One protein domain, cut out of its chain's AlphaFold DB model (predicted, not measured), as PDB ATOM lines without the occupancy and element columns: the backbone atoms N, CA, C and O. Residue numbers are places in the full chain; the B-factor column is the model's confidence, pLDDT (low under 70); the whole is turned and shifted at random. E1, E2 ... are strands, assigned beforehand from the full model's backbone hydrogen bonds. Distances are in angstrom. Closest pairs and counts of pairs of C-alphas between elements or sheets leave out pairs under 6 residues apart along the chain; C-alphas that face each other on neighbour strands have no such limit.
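Overview. This is residues 2 to 53 and 259 to 288 of the 346 residues of the protein "P/Homo B domain-containing protein" of Schistosoma mattheei (UniProt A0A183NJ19). With little regular structure, the domain is one twisted antiparallel sheet, ordered E2 E1 E3 E5 E4, and a long loop from E2 to E3 whose residues 17 to 29 stick out. The printed part has 82 residues, 32 in five named strands, E1 to E5 along the chain, with no named helix: all strand. It is elongated, spanning 41 by 25 by 22 A, and only just loose, close to compact, with a radius of gyration of the C-alphas of 14.2 A.

Arrangement. E1, residues 2 to 4, forms a tightly linked hairpin with edge strand E2, residues 10 to 12; N 3 and O 11 are 2.9 A apart. E3, residues 44 to 51, is antiparallel to E1 at 164 degrees, with N 4 and O 46 at 2.7 A. E5, residues 276 to 284, neighbours E3, with N 47 and O 281 at 2.8 A. Edge strand E4, residues 264 to 272, forms a tightly linked hairpin with E5, with N 268 and O 280 at 3.1 A.

Along the chain. E1 begins at C-alpha 2 (-29.995, 8.365, 19.187). E3 measures 22.5 A, E4 25.5 A and E5 25.6 A, ending at C-alpha 284 (-38.632, 17.303, 8.794).

Size, cuts and confidence. Residues 54 to 258 are cut out; C-alphas 53 and 259 are 28.0 A apart. The link E2 to E3 is long. pLDDT is under 70 at residues 53, 259 to 279 and 284 to 288.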
ATOM      1  N   TRP A   2     -29.412   9.302  20.149       96.50
ATOM      2  CA  TRP A   2     -29.995   8.365  19.187       96.50
ATOM      3  C   TRP A   2     -30.674   9.134  18.070       96.50
ATOM      4  O   TRP A   2     -31.326  10.133  18.343       96.50
ATOM      5  N   LEU A   3     -30.526   8.660  16.842       97.25
ATOM      6  CA  LEU A   3     -31.234   9.170  15.678       97.25
ATOM      7  C   LEU A   3     -32.133   8.052  15.148       97.25
ATOM      8  O   LEU A   3     -31.731   6.892  15.147       97.25
ATOM      9  N   THR A   4     -33.354   8.401  14.765       97.12
ATOM     10  CA  THR A   4     -34.359   7.493  14.213       97.12
ATOM     11  C   THR A   4     -34.779   8.008  12.846       97.12
ATOM     12  O   THR A   4     -35.095   9.195  12.724       97.12
ATOM     13  N   SER A   5     -34.759   7.145  11.834       96.00
ATOM     14  CA  SER A   5     -35.174   7.484  10.472       96.00
ATOM     15  C   SER A   5     -36.699   7.494  10.309       96.00
ATOM     16  O   SER A   5     -37.404   6.926  11.149       96.00
ATOM     17  N   PRO A   6     -37.231   8.075   9.214       95.19
ATOM     18  CA  PRO A   6     -38.653   7.995   8.877       95.19
ATOM     19  C   PRO A   6     -39.160   6.556   8.716       95.19
ATOM     20  O   PRO A   6     -40.322   6.280   9.002       95.19
ATOM     21  N   ALA A   7     -38.287   5.628   8.303       94.69
ATOM     22  CA  ALA A   7     -38.595   4.201   8.208       94.69
ATOM     23  C   ALA A   7     -38.567   3.479   9.572       94.69
ATOM     24  O   ALA A   7     -38.945   2.312   9.661       94.69
ATOM     25  N   GLY A   8     -38.143   4.162  10.642       95.44
ATOM     26  CA  GLY A   8     -38.095   3.637  12.007       95.44
ATOM     27  C   GLY A   8     -36.757   3.017  12.418       95.44
ATOM     28  O   GLY A   8     -36.642   2.532  13.545       95.44
ATOM     29  N   THR A   9     -35.734   3.047  11.563       96.75
ATOM     30  CA  THR A   9     -34.393   2.543  11.900       96.75
ATOM     31  C   THR A   9     -33.737   3.438  12.938       96.75
ATOM     32  O   THR A   9     -33.762   4.658  12.811       96.75
ATOM     33  N   ILE A  10     -33.124   2.848  13.968       97.31
ATOM     34  CA  ILE A  10     -32.508   3.585  15.078       97.31
ATOM     35  C   ILE A  10     -30.986   3.408  15.043       97.31
ATOM     36  O   ILE A  10     -30.477   2.287  15.071       97.31
ATOM     37  N   SER A  11     -30.237   4.512  15.069       97.19
ATOM     38  CA  SER A  11     -28.782   4.514  15.251       97.19
ATOM     39  C   SER A  11     -28.377   5.237  16.528       97.19
ATOM     40  O   SER A  11     -28.755   6.385  16.770       97.19
ATOM     41  N   GLN A  12     -27.521   4.603  17.329       96.94
ATOM     42  CA  GLN A  12     -26.861   5.267  18.449       96.94
ATOM     43  C   GLN A  12     -25.668   6.078  17.931       96.94
ATOM     44  O   GLN A  12     -24.629   5.518  17.601       96.94
ATOM     45  N   LEU A  13     -25.816   7.401  17.869       95.88
ATOM     46  CA  LEU A  13     -24.760   8.304  17.391       95.88
ATOM     47  C   LEU A  13     -23.675   8.559  18.445       95.88
ATOM     48  O   LEU A  13     -22.522   8.810  18.115       95.88
ATOM     49  N   LEU A  14     -24.052   8.508  19.724       94.25
ATOM     50  CA  LEU A  14     -23.127   8.683  20.839       94.25
ATOM     51  C   LEU A  14     -23.597   7.876  22.046       94.25
ATOM     52  O   LEU A  14     -24.733   8.030  22.521       94.25
ATOM     53  N   SER A  15     -22.698   7.042  22.558       92.38
ATOM     54  CA  SER A  15     -22.862   6.320  23.815       92.38
ATOM     55  C   SER A  15     -22.398   7.153  25.008       92.38
ATOM     56  O   SER A  15     -21.653   8.126  24.878       92.38
ATOM     57  N   LYS A  16     -22.857   6.785  26.208       90.56
ATOM     58  CA  LYS A  16     -22.378   7.414  27.440       90.56
ATOM     59  C   LYS A  16     -20.884   7.128  27.590       90.56
ATOM     60  O   LYS A  16     -20.484   5.966  27.583       90.56
ATOM     61  N   ARG A  17     -20.085   8.172  27.808       90.50
ATOM     62  CA  ARG A  17     -18.656   8.075  28.130       90.50
ATOM     63  C   ARG A  17     -18.450   8.487  29.594       90.50
ATOM     64  O   ARG A  17     -18.334   9.671  29.865       90.50
ATOM     65  N   PRO A  18     -18.424   7.562  30.576       87.50
ATOM     66  CA  PRO A  18     -18.429   7.928  32.001       87.50
ATOM     67  C   PRO A  18     -17.217   8.742  32.477       87.50
ATOM     68  O   PRO A  18     -17.288   9.377  33.520       87.50
ATOM     69  N   LYS A  19     -16.104   8.681  31.739       88.56
ATOM     70  CA  LYS A  19     -14.864   9.418  32.033       88.56
ATOM     71  C   LYS A  19     -14.792  10.775  31.325       88.56
ATOM     72  O   LYS A  19     -13.835  11.510  31.535       88.56
ATOM     73  N   ASP A  20     -15.760  11.069  30.466       87.81
ATOM     74  CA  ASP A  20     -15.861  12.336  29.758       87.81
ATOM     75  C   ASP A  20     -16.519  13.362  30.685       87.81
ATOM     76  O   ASP A  20     -17.731  13.347  30.890       87.81
ATOM     77  N   ILE A  21     -15.681  14.174  31.331       85.69
ATOM     78  CA  ILE A  21     -16.086  15.221  32.282       85.69
ATOM     79  C   ILE A  21     -16.036  16.620  31.658       85.69
ATOM     80  O   ILE A  21     -16.149  17.613  32.376       85.69
ATOM     81  N   ASP A  22     -15.809  16.701  30.344       82.75
ATOM     82  CA  ASP A  22     -15.719  17.973  29.642       82.75
ATOM     83  C   ASP A  22     -17.095  18.654  29.580       82.75
ATOM     84  O   ASP A  22     -18.124  18.033  29.310       82.75
ATOM     85  N   VAL A  23     -17.099  19.957  29.848       81.44
ATOM     86  CA  VAL A  23     -18.286  20.819  29.817       81.44
ATOM     87  C   VAL A  23     -18.434  21.556  28.489       81.44
ATOM     88  O   VAL A  23     -19.479  22.160  28.259       81.44
ATOM     89  N   ALA A  24     -17.423  21.503  27.612       84.81
ATOM     90  CA  ALA A  24     -17.475  22.123  26.288       84.81
ATOM     91  C   ALA A  24     -18.609  21.542  25.423       84.81
ATOM     92  O   ALA A  24     -19.238  22.254  24.644       84.81
ATOM     93  N   GLY A  25     -18.928  20.257  25.602       87.31
ATOM     94  CA  GLY A  25     -19.946  19.581  24.805       87.31
ATOM     95  C   GLY A  25     -19.523  19.421  23.342       87.31
ATOM     96  O   GLY A  25     -18.341  19.291  23.030       87.31
ATOM     97  N   PHE A  26     -20.499  19.391  22.432       88.31
ATOM     98  CA  PHE A  26     -20.258  19.201  21.001       88.31
ATOM     99  C   PHE A  26     -20.540  20.495  20.238       88.31
ATOM    100  O   PHE A  26     -21.675  20.969  20.207       88.31
ATOM    101  N   HIS A  27     -19.517  21.043  19.585       89.06
ATOM    102  CA  HIS A  27     -19.638  22.215  18.719       89.06
ATOM    103  C   HIS A  27     -19.466  21.794  17.263       89.06
ATOM    104  O   HIS A  27     -18.380  21.366  16.883       89.06
ATOM    105  N   ALA A  28     -20.540  21.887  16.470       87.88
ATOM    106  CA  ALA A  28     -20.547  21.525  15.046       87.88
ATOM    107  C   ALA A  28     -19.894  20.156  14.747       87.88
ATOM    108  O   ALA A  28     -19.245  19.972  13.722       87.88
ATOM    109  N   TRP A  29     -20.038  19.196  15.668       92.25
ATOM    110  CA  TRP A  29     -19.429  17.878  15.532       92.25
ATOM    111  C   TRP A  29     -20.245  17.015  14.557       92.25
ATOM    112  O   TRP A  29     -21.427  16.774  14.824       92.25
ATOM    113  N   PRO A  30     -19.658  16.522  13.451       91.44
ATOM    114  CA  PRO A  30     -20.384  15.710  12.486       91.44
ATOM    115  C   PRO A  30     -20.513  14.268  12.991       91.44
ATOM    116  O   PRO A  30     -19.555  13.495  12.991       91.44
ATOM    117  N   PHE A  31     -21.715  13.888  13.423       94.19
ATOM    118  CA  PHE A  31     -22.052  12.486  13.670       94.19
ATOM    119  C   PHE A  31     -22.475  11.811  12.364       94.19
ATOM    120  O   PHE A  31     -23.166  12.412  11.548       94.19
ATOM    121  N   MET A  32     -22.095  10.546  12.187       93.81
ATOM    122  CA  MET A  32     -22.377   9.774  10.976       93.81
ATOM    123  C   MET A  32     -22.875   8.373  11.340       93.81
ATOM    124  O   MET A  32     -22.482   7.815  12.365       93.81
ATOM    125  N   SER A  33     -23.730   7.802  10.494       94.00
ATOM    126  CA  SER A  33     -24.146   6.403  10.568       94.00
ATOM    127  C   SER A  33     -24.404   5.850   9.169       94.00
ATOM    128  O   SER A  33     -24.887   6.570   8.300       94.00
ATOM    129  N   VAL A  34     -24.106   4.566   8.979       95.69
ATOM    130  CA  VAL A  34     -24.420   3.801   7.759       95.69
ATOM    131  C   VAL A  34     -25.680   2.944   7.916       95.69
ATOM    132  O   VAL A  34     -26.078   2.266   6.976       95.69
ATOM    133  N   HIS A  35     -26.322   2.960   9.093       96.00
ATOM    134  CA  HIS A  35     -27.486   2.112   9.383       96.00
ATOM    135  C   HIS A  35     -28.681   2.377   8.460       96.00
ATOM    136  O   HIS A  35     -29.528   1.509   8.321       96.00
ATOM    137  N   TYR A  36     -28.737   3.558   7.842       95.50
ATOM    138  CA  TYR A  36     -29.861   4.014   7.022       95.50
ATOM    139  C   TYR A  36     -29.658   3.782   5.520       95.50
ATOM    140  O   TYR A  36     -30.396   4.328   4.701       95.50
ATOM    141  N   TRP A  37     -28.614   3.055   5.120       95.38
ATOM    142  CA  TRP A  37     -28.362   2.799   3.704       95.38
ATOM    143  C   TRP A  37     -29.526   2.061   3.040       95.38
ATOM    144  O   TRP A  37     -30.012   1.053   3.544       95.38
ATOM    145  N   GLY A  38     -29.937   2.569   1.876       94.06
ATOM    146  CA  GLY A  38     -31.068   2.042   1.112       94.06
ATOM    147  C   GLY A  38     -32.437   2.574   1.548       94.06
ATOM    148  O   GLY A  38     -33.430   2.252   0.900       94.06
ATOM    149  N   GLU A  39     -32.514   3.399   2.596       94.56
ATOM    150  CA  GLU A  39     -33.764   4.035   3.015       94.56
ATOM    151  C   GLU A  39     -34.039   5.331   2.243       94.56
ATOM    152  O   GLU A  39     -33.128   6.073   1.868       94.56
ATOM    153  N   LEU A  40     -35.323   5.646   2.049       92.00
ATOM    154  CA  LEU A  40     -35.734   6.970   1.595       92.00
ATOM    155  C   LEU A  40     -35.535   7.975   2.733       92.00
ATOM    156  O   LEU A  40     -36.095   7.818   3.815       92.00
ATOM    157  N   ALA A  41     -34.778   9.040   2.470       90.38
ATOM    158  CA  ALA A  41     -34.517  10.079   3.466       90.38
ATOM    159  C   ALA A  41     -35.739  10.971   3.761       90.38
ATOM    160  O   ALA A  41     -35.745  11.673   4.772       90.38
ATOM    161  N   ASN A  42     -36.758  10.952   2.894       91.06
ATOM    162  CA  ASN A  42     -37.939  11.796   3.029       91.06
ATOM    163  C   ASN A  42     -38.805  11.374   4.226       91.06
ATOM    164  O   ASN A  42     -39.143  10.201   4.384       91.06
ATOM    165  N   GLY A  43     -39.216  12.358   5.020       90.56
ATOM    166  CA  GLY A  43     -40.090  12.192   6.172       90.56
ATOM    167  C   GLY A  43     -39.498  12.786   7.444       90.56
ATOM    168  O   GLY A  43     -38.550  13.572   7.415       90.56
ATOM    169  N   THR A  44     -40.091  12.422   8.581       93.69
ATOM    170  CA  THR A  44     -39.685  12.938   9.889       93.69
ATOM    171  C   THR A  44     -38.587  12.077  10.496       93.69
ATOM    172  O   THR A  44     -38.802  10.918  10.846       93.69
ATOM    173  N   TRP A  45     -37.416  12.673  10.662       95.31
ATOM    174  CA  TRP A  45     -36.329  12.134  11.461       95.31
ATOM    175  C   TRP A  45     -36.520  12.528  12.918       95.31
ATOM    176  O   TRP A  45     -36.968  13.631  13.226       95.31
ATOM    177  N   LYS A  46     -36.140  11.638  13.829       95.31
ATOM    178  CA  LYS A  46     -36.229  11.890  15.264       95.31
ATOM    179  C   LYS A  46     -34.868  11.764  15.928       95.31
ATOM    180  O   LYS A  46     -34.279  10.684  15.948       95.31
ATOM    181  N   LEU A  47     -34.391  12.850  16.524       95.62
ATOM    182  CA  LEU A  47     -33.179  12.884  17.333       95.62
ATOM    183  C   LEU A  47     -33.551  12.894  18.820       95.62
ATOM    184  O   LEU A  47     -34.194  13.816  19.312       95.62
ATOM    185  N   THR A  48     -33.106  11.879  19.554       92.56
ATOM    186  CA  THR A  48     -33.313  11.751  20.999       92.56
ATOM    187  C   THR A  48     -32.009  12.022  21.745       92.56
ATOM    188  O   THR A  48     -31.021  11.274  21.646       92.56
ATOM    189  N   VAL A  49     -32.017  13.082  22.550       92.12
ATOM    190  CA  VAL A  49     -30.927  13.455  23.453       92.12
ATOM    191  C   VAL A  49     -31.331  13.072  24.871       92.12
ATOM    192  O   VAL A  49     -32.322  13.568  25.395       92.12
ATOM    193  N   LYS A  50     -30.548  12.196  25.506       88.69
ATOM    194  CA  LYS A  50     -30.740  11.843  26.917       88.69
ATOM    195  C   LYS A  50     -29.605  12.435  27.732       88.69
ATOM    196  O   LYS A  50     -28.443  12.097  27.483       88.69
ATOM    197  N   SER A  51     -29.942  13.286  28.692       81.94
ATOM    198  CA  SER A  51     -28.994  13.777  29.687       81.94
ATOM    199  C   SER A  51     -29.073  12.894  30.923       81.94
ATOM    200  O   SER A  51     -30.140  12.727  31.512       81.94
ATOM    201  N   GLY A  52     -27.947  12.298  31.311       73.12
ATOM    202  CA  GLY A  52     -27.811  11.729  32.649       73.12
ATOM    203  C   GLY A  52     -27.429  12.828  33.621       73.12
ATOM    204  O   GLY A  52     -26.635  13.684  33.247       73.12
ATOM    205  N   ASN A  53     -27.961  12.791  34.846       59.47
ATOM    206  CA  ASN A  53     -27.589  13.725  35.912       59.47
ATOM    207  C   ASN A  53     -26.070  13.940  35.944       59.47
ATOM    208  O   ASN A  53     -25.314  13.079  36.404       59.47
ATOM    209  N   SER A 259     -26.784  18.362   7.335       39.81
ATOM    210  CA  SER A 259     -27.606  18.897   8.435       39.81
ATOM    211  C   SER A 259     -28.455  20.119   8.061       39.81
ATOM    212  O   SER A 259     -29.377  20.466   8.794       39.81
ATOM    213  N   ASN A 260     -28.129  20.779   6.949       42.53
ATOM    214  CA  ASN A 260     -28.740  22.023   6.497       42.53
ATOM    215  C   ASN A 260     -30.073  21.815   5.760       42.53
ATOM    216  O   ASN A 260     -30.742  22.797   5.452       42.53
ATOM    217  N   ASP A 261     -30.471  20.567   5.499       42.00
ATOM    218  CA  ASP A 261     -31.661  20.269   4.698       42.00
ATOM    219  C   ASP A 261     -32.967  20.220   5.515       42.00
ATOM    220  O   ASP A 261     -34.057  20.179   4.946       42.00
ATOM    221  N   PHE A 262     -32.899  20.238   6.850       52.66
ATOM    222  CA  PHE A 262     -34.085  20.181   7.711       52.66
ATOM    223  C   PHE A 262     -34.678  21.572   7.936       52.66
ATOM    224  O   PHE A 262     -34.005  22.484   8.411       52.66
ATOM    225  N   THR A 263     -35.966  21.733   7.633       48.34
ATOM    226  CA  THR A 263     -36.641  23.042   7.649       48.34
ATOM    227  C   THR A 263     -37.592  23.225   8.829       48.34
ATOM    228  O   THR A 263     -38.152  24.307   8.999       48.34
ATOM    229  N   HIS A 264     -37.765  22.205   9.675       44.12
ATOM    230  CA  HIS A 264     -38.631  22.280  10.848       44.12
ATOM    231  C   HIS A 264     -38.036  21.522  12.039       44.12
ATOM    232  O   HIS A 264     -37.684  20.351  11.897       44.12
ATOM    233  N   ILE A 265     -37.931  22.199  13.189       52.31
ATOM    234  CA  ILE A 265     -37.424  21.659  14.456       52.31
ATOM    235  C   ILE A 265     -38.516  21.837  15.512       52.31
ATOM    236  O   ILE A 265     -38.818  22.963  15.902       52.31
ATOM    237  N   GLU A 266     -39.075  20.736  16.011       49.59
ATOM    238  CA  GLU A 266     -39.959  20.753  17.185       49.59
ATOM    239  C   GLU A 266     -39.257  20.125  18.384       49.59
ATOM    240  O   GLU A 266     -38.602  19.092  18.252       49.59
ATOM    241  N   THR A 267     -39.400  20.752  19.554       46.19
ATOM    242  CA  THR A 267     -38.860  20.257  20.826       46.19
ATOM    243  C   THR A 267     -40.000  19.798  21.719       46.19
ATOM    244  O   THR A 267     -40.949  20.544  21.960       46.19
ATOM    245  N   SER A 268     -39.890  18.591  22.262       51.19
ATOM    246  CA  SER A 268     -40.741  18.147  23.364       51.19
ATOM    247  C   SER A 268     -39.876  17.685  24.534       51.19
ATOM    248  O   SER A 268     -38.843  17.035  24.358       51.19
ATOM    249  N   ASN A 269     -40.273  18.101  25.739       49.19
ATOM    250  CA  ASN A 269     -39.561  17.814  26.979       49.19
ATOM    251  C   ASN A 269     -40.409  16.862  27.819       49.19
ATOM    252  O   ASN A 269     -41.509  17.231  28.238       49.19
ATOM    253  N   THR A 270     -39.881  15.682  28.124       49.62
ATOM    254  CA  THR A 270     -40.473  14.763  29.100       49.62
ATOM    255  C   THR A 270     -39.489  14.564  30.248       49.62
ATOM    256  O   THR A 270     -38.316  14.238  30.061       49.62
ATOM    257  N   LEU A 271     -39.946  14.851  31.470       48.31
ATOM    258  CA  LEU A 271     -39.157  14.651  32.681       48.31
ATOM    259  C   LEU A 271     -39.521  13.289  33.271       48.31
ATOM    260  O   LEU A 271     -40.576  13.143  33.890       48.31
ATOM    261  N   ASP A 272     -38.648  12.302  33.104       46.38
ATOM    262  CA  ASP A 272     -38.879  10.980  33.672       46.38
ATOM    263  C   ASP A 272     -38.449  10.927  35.142       46.38
ATOM    264  O   ASP A 272     -37.400  11.436  35.550       46.38
ATOM    265  N   ARG A 273     -39.255  10.226  35.948       39.50
ATOM    266  CA  ARG A 273     -39.119  10.013  37.406       39.50
ATOM    267  C   ARG A 273     -37.748   9.468  37.860       39.50
ATOM    268  O   ARG A 273     -37.455   9.474  39.052       39.50
ATOM    269  N   ASN A 274     -36.897   9.046  36.926       49.00
ATOM    270  CA  ASN A 274     -35.551   8.520  37.166       49.00
ATOM    271  C   ASN A 274     -34.437   9.583  37.078       49.00
ATOM    272  O   ASN A 274     -33.258   9.234  37.135       49.00
ATOM    273  N   GLY A 275     -34.781  10.870  36.949       47.38
ATOM    274  CA  GLY A 275     -33.804  11.963  36.923       47.38
ATOM    275  C   GLY A 275     -33.007  12.042  35.620       47.38
ATOM    276  O   GLY A 275     -31.891  12.543  35.618       47.38
ATOM    277  N   TYR A 276     -33.553  11.531  34.520       53.50
ATOM    278  CA  TYR A 276     -33.019  11.764  33.180       53.50
ATOM    279  C   TYR A 276     -33.920  12.788  32.492       53.50
ATOM    280  O   TYR A 276     -35.144  12.672  32.577       53.50
ATOM    281  N   SER A 277     -33.330  13.793  31.840       59.72
ATOM    282  CA  SER A 277     -34.085  14.632  30.909       59.72
ATOM    283  C   SER A 277     -33.959  14.034  29.516       59.72
ATOM    284  O   SER A 277     -32.848  13.809  29.016       59.72
ATOM    285  N   GLU A 278     -35.104  13.736  28.911       65.00
ATOM    286  CA  GLU A 278     -35.182  13.339  27.515       65.00
ATOM    287  C   GLU A 278     -35.683  14.537  26.711       65.00
ATOM    288  O   GLU A 278     -36.714  15.138  27.018       65.00
ATOM    289  N   HIS A 279     -34.891  14.917  25.712       69.94
ATOM    290  CA  HIS A 279     -35.264  15.914  24.723       69.94
ATOM    291  C   HIS A 279     -35.406  15.209  23.385       69.94
ATOM    292  O   HIS A 279     -34.453  14.595  22.884       69.94
ATOM    293  N   GLU A 280     -36.604  15.296  22.827       75.88
ATOM    294  CA  GLU A 280     -36.918  14.781  21.505       75.88
ATOM    295  C   GLU A 280     -36.993  15.946  20.524       75.88
ATOM    296  O   GLU A 280     -37.663  16.953  20.775       75.88
ATOM    297  N   LEU A 281     -36.253  15.806  19.428       77.94
ATOM    298  CA  LEU A 281     -36.192  16.750  18.325       77.94
ATOM    299  C   LEU A 281     -36.721  16.066  17.068       77.94
ATOM    300  O   LEU A 281     -36.114  15.106  16.585       77.94
ATOM    301  N   SER A 282     -37.828  16.576  16.538       70.69
ATOM    302  CA  SER A 282     -38.361  16.158  15.241       70.69
ATOM    303  C   SER A 282     -37.771  17.037  14.146       70.69
ATOM    304  O   SER A 282     -37.838  18.261  14.233       70.69
ATOM    305  N   LEU A 283     -37.193  16.407  13.129       76.81
ATOM    306  CA  LEU A 283     -36.506  17.024  11.999       76.81
ATOM    307  C   LEU A 283     -37.253  16.621  10.722       76.81
ATOM    308  O   LEU A 283     -37.268  15.446  10.365       76.81
ATOM    309  N   SER A 284     -37.899  17.571  10.044       60.44
ATOM    310  CA  SER A 284     -38.632  17.303   8.794       60.44
ATOM    311  C   SER A 284     -38.028  18.055   7.614       60.44
ATOM    312  O   SER A 284     -37.588  19.201   7.749       60.44
ATOM    313  N   GLN A 285     -38.031  17.410   6.450       55.81
ATOM    314  CA  GLN A 285     -37.598  17.990   5.186       55.81
ATOM    315  C   GLN A 285     -38.830  18.520   4.431       55.81
ATOM    316  O   GLN A 285     -39.493  17.776   3.712       55.81
ATOM    317  N   ASN A 286     -39.179  19.802   4.596       44.88
ATOM    318  CA  ASN A 286     -40.206  20.415   3.743       44.88
ATOM    319  C   ASN A 286     -39.599  20.727   2.371       44.88
ATOM    320  O   ASN A 286     -39.035  21.801   2.163       44.88
ATOM    321  N   HIS A 287     -39.725  19.798   1.427       41.72
ATOM    322  CA  HIS A 287     -39.524  20.099   0.012       41.72
ATOM    323  C   HIS A 287     -40.746  20.870  -0.491       41.72
ATOM    324  O   HIS A 287     -41.757  20.284  -0.873       41.72
ATOM    325  N   GLY A 288     -40.671  22.200  -0.470       33.31
ATOM    326  CA  GLY A 288     -41.593  23.028  -1.237       33.31
ATOM    327  C   GLY A 288     -41.339  22.803  -2.725       33.31
ATOM    328  O   GLY A 288     -40.442  23.420  -3.294       33.31
TER     329      GLY A 288